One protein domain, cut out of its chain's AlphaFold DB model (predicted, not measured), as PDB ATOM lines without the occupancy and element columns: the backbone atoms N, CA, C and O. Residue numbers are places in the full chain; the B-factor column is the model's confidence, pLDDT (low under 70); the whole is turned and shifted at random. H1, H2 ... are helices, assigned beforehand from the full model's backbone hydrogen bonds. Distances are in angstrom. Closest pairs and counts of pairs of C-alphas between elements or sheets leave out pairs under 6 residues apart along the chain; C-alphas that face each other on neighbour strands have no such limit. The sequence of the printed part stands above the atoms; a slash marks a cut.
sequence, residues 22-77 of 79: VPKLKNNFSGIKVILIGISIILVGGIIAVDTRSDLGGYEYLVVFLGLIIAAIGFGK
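AT A GLANCE: This is residues 22 to 77 of the 79 residues of an uncharacterized protein of Clostridium sp. 'deep sea' (UniProt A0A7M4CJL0). The model is a long helical hairpin: H2 and H3 run side by side in opposite directions, joined at one end by the loop of residues 51 to 59. At the other end, the short helix H1 folds back beside the hairpin, where H2 begins and H3 ends. The printed part has 56 residues with three named helices, H1, H2 and H3 in that order, and no named strand; its class is all helix. It is a rod spanning 38 by 15 by 15 A, only just loose, close to compact, with a radius of gyration of the C-alphas of 12.3 A.

IN THESE COORDINATES: Find C-alpha 22 at (-18.486, -10.306, -29.521), where H1, residues 22 to 28, begins its 10.4 A. Go on to C-alpha 31 at (-18.159, -7.350, -41.020); from there H2, residues 31 to 50, runs 28.3 A. H3, residues 60 to 75, runs 23.0 A and ends at C-alpha 75 at (-23.720, -5.020, -40.749).

HOW THE PARTS SIT: Look first at H2 and H3, a helical hairpin: they touch, opposite ways at a shallow tilt of 14 degrees, and their closest C-alphas, those of Gly 38 and Gly 67, are 4.0 A apart. H1 and H3 only just touch, with 3 pairs of C-alphas within 8 A, and H3 does so with residues 70 to 74 alone; the closest C-alphas, those of Val 22 and Ile 70, are 7.6 A apart. H1 and H2 are close but not clearly touching, with Leu 25 and Val 34 as the closest C-alphas at 6.6 A. In H1, H2 and H3 every O i to N i+4 pair is within hydrogen-bond range.

THE WHOLE: The two C-alphas farthest apart, those of Asn 27 and Thr 52, are 38.2 A apart. The printed part has no cut; the link from H1 to H2 is tight and that from H2 to H3 is short. Look in the B-factor column for residues 25 to 27, whose pLDDT is under 70; the mean of the printed part is 85.4.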
ATOM      1  N   VAL A  22     -18.098 -11.554 -28.834       72.44
ATOM      2  CA  VAL A  22     -18.486 -10.306 -29.521       72.44
ATOM      3  C   VAL A  22     -17.347  -9.271 -29.612       72.44
ATOM      4  O   VAL A  22     -17.096  -8.773 -30.715       72.44
ATOM      5  N   PRO A  23     -16.585  -8.962 -28.541       71.62
ATOM      6  CA  PRO A  23     -15.474  -8.008 -28.615       71.62
ATOM      7  C   PRO A  23     -14.345  -8.497 -29.528       71.62
ATOM      8  O   PRO A  23     -13.737  -7.710 -30.256       71.62
ATOM      9  N   LYS A  24     -14.085  -9.812 -29.526       73.69
ATOM     10  CA  LYS A  24     -13.057 -10.427 -30.373       73.69
ATOM     11  C   LYS A  24     -13.451 -10.407 -31.848       73.69
ATOM     12  O   LYS A  24     -12.593 -10.103 -32.681       73.69
ATOM     13  N   LEU A  25     -14.726 -10.666 -32.163       67.19
ATOM     14  CA  LEU A  25     -15.254 -10.560 -33.527       67.19
ATOM     15  C   LEU A  25     -15.145  -9.131 -34.059       67.19
ATOM     16  O   LEU A  25     -14.680  -8.931 -35.180       67.19
ATOM     17  N   LYS A  26     -15.516  -8.139 -33.242       66.75
ATOM     18  CA  LYS A  26     -15.500  -6.728 -33.640       66.75
ATOM     19  C   LYS A  26     -14.105  -6.244 -34.053       66.75
ATOM     20  O   LYS A  26     -13.993  -5.491 -35.014       66.75
ATOM     21  N   ASN A  27     -13.044  -6.683 -33.382       69.38
ATOM     22  CA  ASN A  27     -11.704  -6.156 -33.656       69.38
ATOM     23  C   ASN A  27     -10.915  -6.937 -34.718       69.38
ATOM     24  O   ASN A  27     -10.063  -6.341 -35.365       69.38
ATOM     25  N   ASN A  28     -11.191  -8.231 -34.935       71.50
ATOM     26  CA  ASN A  28     -10.324  -9.081 -35.772       71.50
ATOM     27  C   ASN A  28     -10.964  -9.599 -37.070       71.50
ATOM     28  O   ASN A  28     -10.249 -10.077 -37.948       71.50
ATOM     29  N   PHE A  29     -12.291  -9.548 -37.211       78.00
ATOM     30  CA  PHE A  29     -12.993 -10.165 -38.342       78.00
ATOM     31  C   PHE A  29     -13.708  -9.128 -39.196       78.00
ATOM     32  O   PHE A  29     -14.342  -8.238 -38.643       78.00
ATOM     33  N   SER A  30     -13.662  -9.265 -40.523       86.12
ATOM     34  CA  SER A  30     -14.490  -8.462 -41.435       86.12
ATOM     35  C   SER A  30     -15.975  -8.552 -41.055       86.12
ATOM     36  O   SER A  30     -16.448  -9.619 -40.657       86.12
ATOM     37  N   GLY A  31     -16.711  -7.450 -41.188       87.06
ATOM     38  CA  GLY A  31     -18.159  -7.350 -41.020       87.06
ATOM     39  C   GLY A  31     -18.917  -8.457 -41.748       87.06
ATOM     40  O   GLY A  31     -19.783  -9.083 -41.144       87.06
ATOM     41  N   ILE A  32     -18.511  -8.821 -42.970       89.44
ATOM     42  CA  ILE A  32     -19.104  -9.951 -43.713       89.44
ATOM     43  C   ILE A  32     -18.928 -11.276 -42.956       89.44
ATOM     44  O   ILE A  32     -19.872 -12.058 -42.849       89.44
ATOM     45  N   LYS A  33     -17.747 -11.529 -42.378       88.06
ATOM     46  CA  LYS A  33     -17.512 -12.735 -41.563       88.06
ATOM     47  C   LYS A  33     -18.378 -12.732 -40.304       88.06
ATOM     48  O   LYS A  33     -18.898 -13.776 -39.928       88.06
ATOM     49  N   VAL A  34     -18.559 -11.571 -39.674       89.44
ATOM     50  CA  VAL A  34     -19.436 -11.421 -38.503       89.44
ATOM     51  C   VAL A  34     -20.900 -11.689 -38.878       89.44
ATOM     52  O   VAL A  34     -21.583 -12.416 -38.159       89.44
ATOM     53  N   ILE A  35     -21.358 -11.200 -40.036       92.19
ATOM     54  CA  ILE A  35     -22.701 -11.478 -40.570       92.19
ATOM     55  C   ILE A  35     -22.903 -12.979 -40.794       92.19
ATOM     56  O   ILE A  35     -23.897 -13.535 -40.338       92.19
ATOM     57  N   LEU A  36     -21.946 -13.649 -41.442       92.56
ATOM     58  CA  LEU A  36     -21.996 -15.093 -41.697       92.56
ATOM     59  C   LEU A  36     -22.084 -15.919 -40.407       92.56
ATOM     60  O   LEU A  36     -22.810 -16.909 -40.372       92.56
ATOM     61  N   ILE A  37     -21.391 -15.499 -39.344       89.94
ATOM     62  CA  ILE A  37     -21.492 -16.136 -38.022       89.94
ATOM     63  C   ILE A  37     -22.887 -15.929 -37.420       89.94
ATOM     64  O   ILE A  37     -23.468 -16.859 -36.872       89.94
ATOM     65  N   GLY A  38     -23.452 -14.726 -37.532       91.31
ATOM     66  CA  GLY A  38     -24.820 -14.477 -37.076       91.31
ATOM     67  C   GLY A  38     -25.846 -15.337 -37.820       91.31
ATOM     68  O   GLY A  38     -26.690 -15.978 -37.196       91.31
ATOM     69  N   ILE A  39     -25.725 -15.430 -39.149       94.94
ATOM     70  CA  ILE A  39     -26.604 -16.246 -39.998       94.94
ATOM     71  C   ILE A  39     -26.482 -17.736 -39.666       94.94
ATOM     72  O   ILE A  39     -27.500 -18.416 -39.580       94.94
ATOM     73  N   SER A  40     -25.276 -18.264 -39.445       92.56
ATOM     74  CA  SER A  40     -25.116 -19.681 -39.096       92.56
ATOM     75  C   SER A  40     -25.765 -20.022 -37.750       92.56
ATOM     76  O   SER A  40     -26.395 -21.072 -37.631       92.56
ATOM     77  N   ILE A  41     -25.708 -19.113 -36.773       91.12
ATOM     78  CA  ILE A  41     -26.414 -19.258 -35.491       91.12
ATOM     79  C   ILE A  41     -27.936 -19.216 -35.691       91.12
ATOM     80  O   ILE A  41     -28.637 -20.050 -35.120       91.12
ATOM     81  N   ILE A  42     -28.448 -18.300 -36.524       94.94
ATOM     82  CA  ILE A  42     -29.879 -18.242 -36.875       94.94
ATOM     83  C   ILE A  42     -30.335 -19.557 -37.505       94.94
ATOM     84  O   ILE A  42     -31.388 -20.063 -37.138       94.94
ATOM     85  N   LEU A  43     -29.557 -20.119 -38.433       94.50
ATOM     86  CA  LEU A  43     -29.907 -21.369 -39.108       94.50
ATOM     87  C   LEU A  43     -29.963 -22.539 -38.129       94.50
ATOM     88  O   LEU A  43     -30.937 -23.283 -38.132       94.50
ATOM     89  N   VAL A  44     -28.958 -22.677 -37.260       91.00
ATOM     90  CA  VAL A  44     -28.951 -23.734 -36.239       91.00
ATOM     91  C   VAL A  44     -30.123 -23.554 -35.276       91.00
ATOM     92  O   VAL A  44     -30.890 -24.491 -35.079       91.00
ATOM     93  N   GLY A  45     -30.315 -22.352 -34.727       88.94
ATOM     94  CA  GLY A  45     -31.436 -22.065 -33.829       88.94
ATOM     95  C   GLY A  45     -32.797 -22.277 -34.495       88.94
ATOM     96  O   GLY A  45     -33.706 -22.813 -33.876       88.94
ATOM     97  N   GLY A  46     -32.927 -21.915 -35.772       89.81
ATOM     98  CA  GLY A  46     -34.151 -22.067 -36.551       89.81
ATOM     99  C   GLY A  46     -34.489 -23.523 -36.862       89.81
ATOM    100  O   GLY A  46     -35.649 -23.902 -36.762       89.81
ATOM    101  N   ILE A  47     -33.493 -24.356 -37.186       92.25
ATOM    102  CA  ILE A  47     -33.696 -25.801 -37.390       92.25
ATOM    103  C   ILE A  47     -34.216 -26.445 -36.107       92.25
ATOM    104  O   ILE A  47     -35.179 -27.203 -36.150       92.25
ATOM    105  N   ILE A  48     -33.609 -26.100 -34.971       88.19
ATOM    106  CA  ILE A  48     -34.017 -26.616 -33.664       88.19
ATOM    107  C   ILE A  48     -35.435 -26.128 -33.321       88.19
ATOM    108  O   ILE A  48     -36.267 -26.930 -32.929       88.19
ATOM    109  N   ALA A  49     -35.753 -24.851 -33.571       88.25
ATOM    110  CA  ALA A  49     -37.077 -24.279 -33.297       88.25
ATOM    111  C   ALA A  49     -38.219 -24.892 -34.130       88.25
ATOM    112  O   ALA A  49     -39.378 -24.825 -33.729       88.25
ATOM    113  N   VAL A  50     -37.918 -25.421 -35.319       88.44
ATOM    114  CA  VAL A  50     -38.916 -26.034 -36.213       88.44
ATOM    115  C   VAL A  50     -39.040 -27.544 -35.974       88.44
ATOM    116  O   VAL A  50     -40.086 -28.125 -36.267       88.44
ATOM    117  N   ASP A  51     -38.004 -28.190 -35.440       87.69
ATOM    118  CA  ASP A  51     -38.016 -29.622 -35.153       87.69
ATOM    119  C   ASP A  51     -38.739 -29.930 -33.834       87.69
ATOM    120  O   ASP A  51     -38.241 -29.679 -32.740       87.69
ATOM    121  N   THR A  52     -39.896 -30.583 -33.937       81.00
ATOM    122  CA  THR A  52     -40.732 -30.983 -32.793       81.00
ATOM    123  C   THR A  52     -40.088 -32.024 -31.877       81.00
ATOM    124  O   THR A  52     -40.595 -32.272 -30.785       81.00
ATOM    125  N   ARG A  53     -38.989 -32.661 -32.301       86.12
ATOM    126  CA  ARG A  53     -38.204 -33.582 -31.463       86.12
ATOM    127  C   ARG A  53     -37.060 -32.890 -30.728       86.12
ATOM    128  O   ARG A  53     -36.515 -33.480 -29.795       86.12
ATOM    129  N   SER A  54     -36.706 -31.679 -31.141       74.62
ATOM    130  CA  SER A  54     -35.617 -30.885 -30.584       74.62
ATOM    131  C   SER A  54     -36.190 -29.725 -29.768       74.62
ATOM    132  O   SER A  54     -35.956 -28.563 -30.073       74.62
ATOM    133  N   ASP A  55     -36.954 -30.064 -28.727       77.88
ATOM    134  CA  ASP A  55     -37.617 -29.101 -27.846       77.88
ATOM    135  C   ASP A  55     -36.720 -28.745 -26.646       77.88
ATOM    136  O   ASP A  55     -36.474 -29.550 -25.742       77.88
ATOM    137  N   LEU A  56     -36.207 -27.521 -26.653       77.38
ATOM    138  CA  LEU A  56     -35.593 -26.816 -25.532       77.38
ATOM    139  C   LEU A  56     -36.616 -25.962 -24.762       77.38
ATOM    140  O   LEU A  56     -36.218 -25.207 -23.883       77.38
ATOM    141  N   GLY A  57     -37.919 -26.050 -25.021       80.81
ATOM    142  CA  GLY A  57     -38.945 -25.346 -24.251       80.81
ATOM    143  C   GLY A  57     -39.010 -23.845 -24.539       80.81
ATOM    144  O   GLY A  57     -39.292 -23.057 -23.633       80.81
ATOM    145  N   GLY A  58     -38.720 -23.432 -25.778       78.94
ATOM    146  CA  GLY A  58     -38.793 -22.038 -26.232       78.94
ATOM    147  C   GLY A  58     -37.463 -21.275 -26.195       78.94
ATOM    148  O   GLY A  58     -37.406 -20.115 -26.618       78.94
ATOM    149  N   TYR A  59     -36.377 -21.890 -25.712       80.88
ATOM    150  CA  TYR A  59     -35.042 -21.274 -25.711       80.88
ATOM    151  C   TYR A  59     -34.391 -21.215 -27.108       80.88
ATOM    152  O   TYR A  59     -33.443 -20.459 -27.314       80.88
ATOM    153  N   GLU A  60     -34.904 -21.947 -28.093       85.44
ATOM    154  CA  GLU A  60     -34.427 -21.956 -29.483       85.44
ATOM    155  C   GLU A  60     -34.565 -20.576 -30.125       85.44
ATOM    156  O   GLU A  60     -33.650 -20.085 -30.790       85.44
ATOM    157  N   TYR A  61     -35.685 -19.899 -29.862       85.88
ATOM    158  CA  TYR A  61     -35.943 -18.552 -30.370       85.88
ATOM    159  C   TYR A  61     -34.940 -17.527 -29.838       85.88
ATOM    160  O   TYR A  61     -34.636 -16.540 -30.510       85.88
ATOM    161  N   LEU A  62     -34.374 -17.770 -28.657       85.56
ATOM    162  CA  LEU A  62     -33.343 -16.915 -28.079       85.56
ATOM    163  C   LEU A  62     -31.995 -17.133 -28.763       85.56
ATOM    164  O   LEU A  62     -31.259 -16.168 -28.963       85.56
ATOM    165  N   VAL A  63     -31.704 -18.360 -29.209       85.75
ATOM    166  CA  VAL A  63     -30.548 -18.643 -30.076       85.75
ATOM    167  C   VAL A  63     -30.699 -17.918 -31.416       85.75
ATOM    168  O   VAL A  63     -29.762 -17.255 -31.861       85.75
ATOM    169  N   VAL A  64     -31.890 -17.962 -32.021       90.56
ATOM    170  CA  VAL A  64     -32.194 -17.219 -33.259       90.56
ATOM    171  C   VAL A  64     -31.997 -15.716 -33.059       90.56
ATOM    172  O   VAL A  64     -31.314 -15.066 -33.850       90.56
ATOM    173  N   PHE A  65     -32.541 -15.163 -31.973       88.88
ATOM    174  CA  PHE A  65     -32.405 -13.747 -31.643       88.88
ATOM    175  C   PHE A  65     -30.941 -13.329 -31.446       88.88
ATOM    176  O   PHE A  65     -30.513 -12.282 -31.934       88.88
ATOM    177  N   LEU A  66     -30.143 -14.176 -30.796       87.00
ATOM    178  CA  LEU A  66     -28.718 -13.947 -30.593       87.00
ATOM    179  C   LEU A  66     -27.944 -13.881 -31.919       87.00
ATOM    180  O   LEU A  66     -27.137 -12.972 -32.125       87.00
ATOM    181  N   GLY A  67     -28.211 -14.817 -32.834       91.31
ATOM    182  CA  GLY A  67     -27.619 -14.799 -34.171       91.31
ATOM    183  C   GLY A  67     -27.990 -13.533 -34.951       91.31
ATOM    184  O   GLY A  67     -27.142 -12.948 -35.626       91.31
ATOM    185  N   LEU A  68     -29.218 -13.040 -34.770       93.06
ATOM    186  CA  LEU A  68     -29.707 -11.777 -35.332       93.06
ATOM    187  C   LEU A  68     -28.927 -10.561 -34.816       93.06
ATOM    188  O   LEU A  68     -28.491  -9.732 -35.616       93.06
ATOM    189  N   ILE A  69     -28.676 -10.484 -33.504       89.31
ATOM    190  CA  ILE A  69     -27.844  -9.427 -32.907       89.31
ATOM    191  C   ILE A  69     -26.432  -9.457 -33.501       89.31
ATOM    192  O   ILE A  69     -25.900  -8.418 -33.889       89.31
ATOM    193  N   ILE A  70     -25.823 -10.641 -33.603       88.31
ATOM    194  CA  ILE A  70     -24.467 -10.792 -34.148       88.31
ATOM    195  C   ILE A  70     -24.424 -10.360 -35.618       88.31
ATOM    196  O   ILE A  70     -23.528  -9.608 -36.006       88.31
ATOM    197  N   ALA A  71     -25.412 -10.761 -36.422       91.19
ATOM    198  CA  ALA A  71     -25.504 -10.343 -37.816       91.19
ATOM    199  C   ALA A  71     -25.649  -8.816 -37.950       91.19
ATOM    200  O   ALA A  71     -24.950  -8.199 -38.755       91.19
ATOM    201  N   ALA A  72     -26.481  -8.192 -37.111       90.50
ATOM    202  CA  ALA A  72     -26.653  -6.740 -37.082       90.50
ATOM    203  C   ALA A  72     -25.358  -5.999 -36.698       90.50
ATOM    204  O   ALA A  72     -25.019  -4.987 -37.313       90.50
ATOM    205  N   ILE A  73     -24.588  -6.524 -35.734       87.50
ATOM    206  CA  ILE A  73     -23.270  -5.975 -35.368       87.50
ATOM    207  C   ILE A  73     -22.310  -6.026 -36.562       87.50
ATOM    208  O   ILE A  73     -21.576  -5.066 -36.800       87.50
ATOM    209  N   GLY A  74     -22.318  -7.126 -37.321       88.31
ATOM    210  CA  GLY A  74     -21.508  -7.260 -38.530       88.31
ATOM    211  C   GLY A  74     -21.907  -6.278 -39.633       88.31
ATOM    212  O   GLY A  74     -21.032  -5.722 -40.288       88.31
ATOM    213  N   PHE A  75     -23.206  -6.001 -39.786       89.19
ATOM    214  CA  PHE A  75     -23.720  -5.020 -40.749       89.19
ATOM    215  C   PHE A  75     -23.318  -3.579 -40.410       89.19
ATOM    216  O   PHE A  75     -23.012  -2.789 -41.298       89.19
ATOM    217  N   GLY A  76     -23.264  -3.234 -39.120       85.88
ATOM    218  CA  GLY A  76     -22.788  -1.924 -38.660       85.88
ATOM    219  C   GLY A  76     -21.279  -1.711 -38.824       85.88
ATOM    220  O   GLY A  76     -20.774  -0.624 -38.524       85.88
ATOM    221  N   LYS A  77     -20.540  -2.731 -39.270       84.19
ATOM    222  CA  LYS A  77     -19.098  -2.659 -39.448       84.19
ATOM    223  C   LYS A  77     -18.762  -2.047 -40.807       84.19
ATOM    224  O   LYS A  77     -19.099  -2.597 -41.849       84.19
TER     225      LYS A  77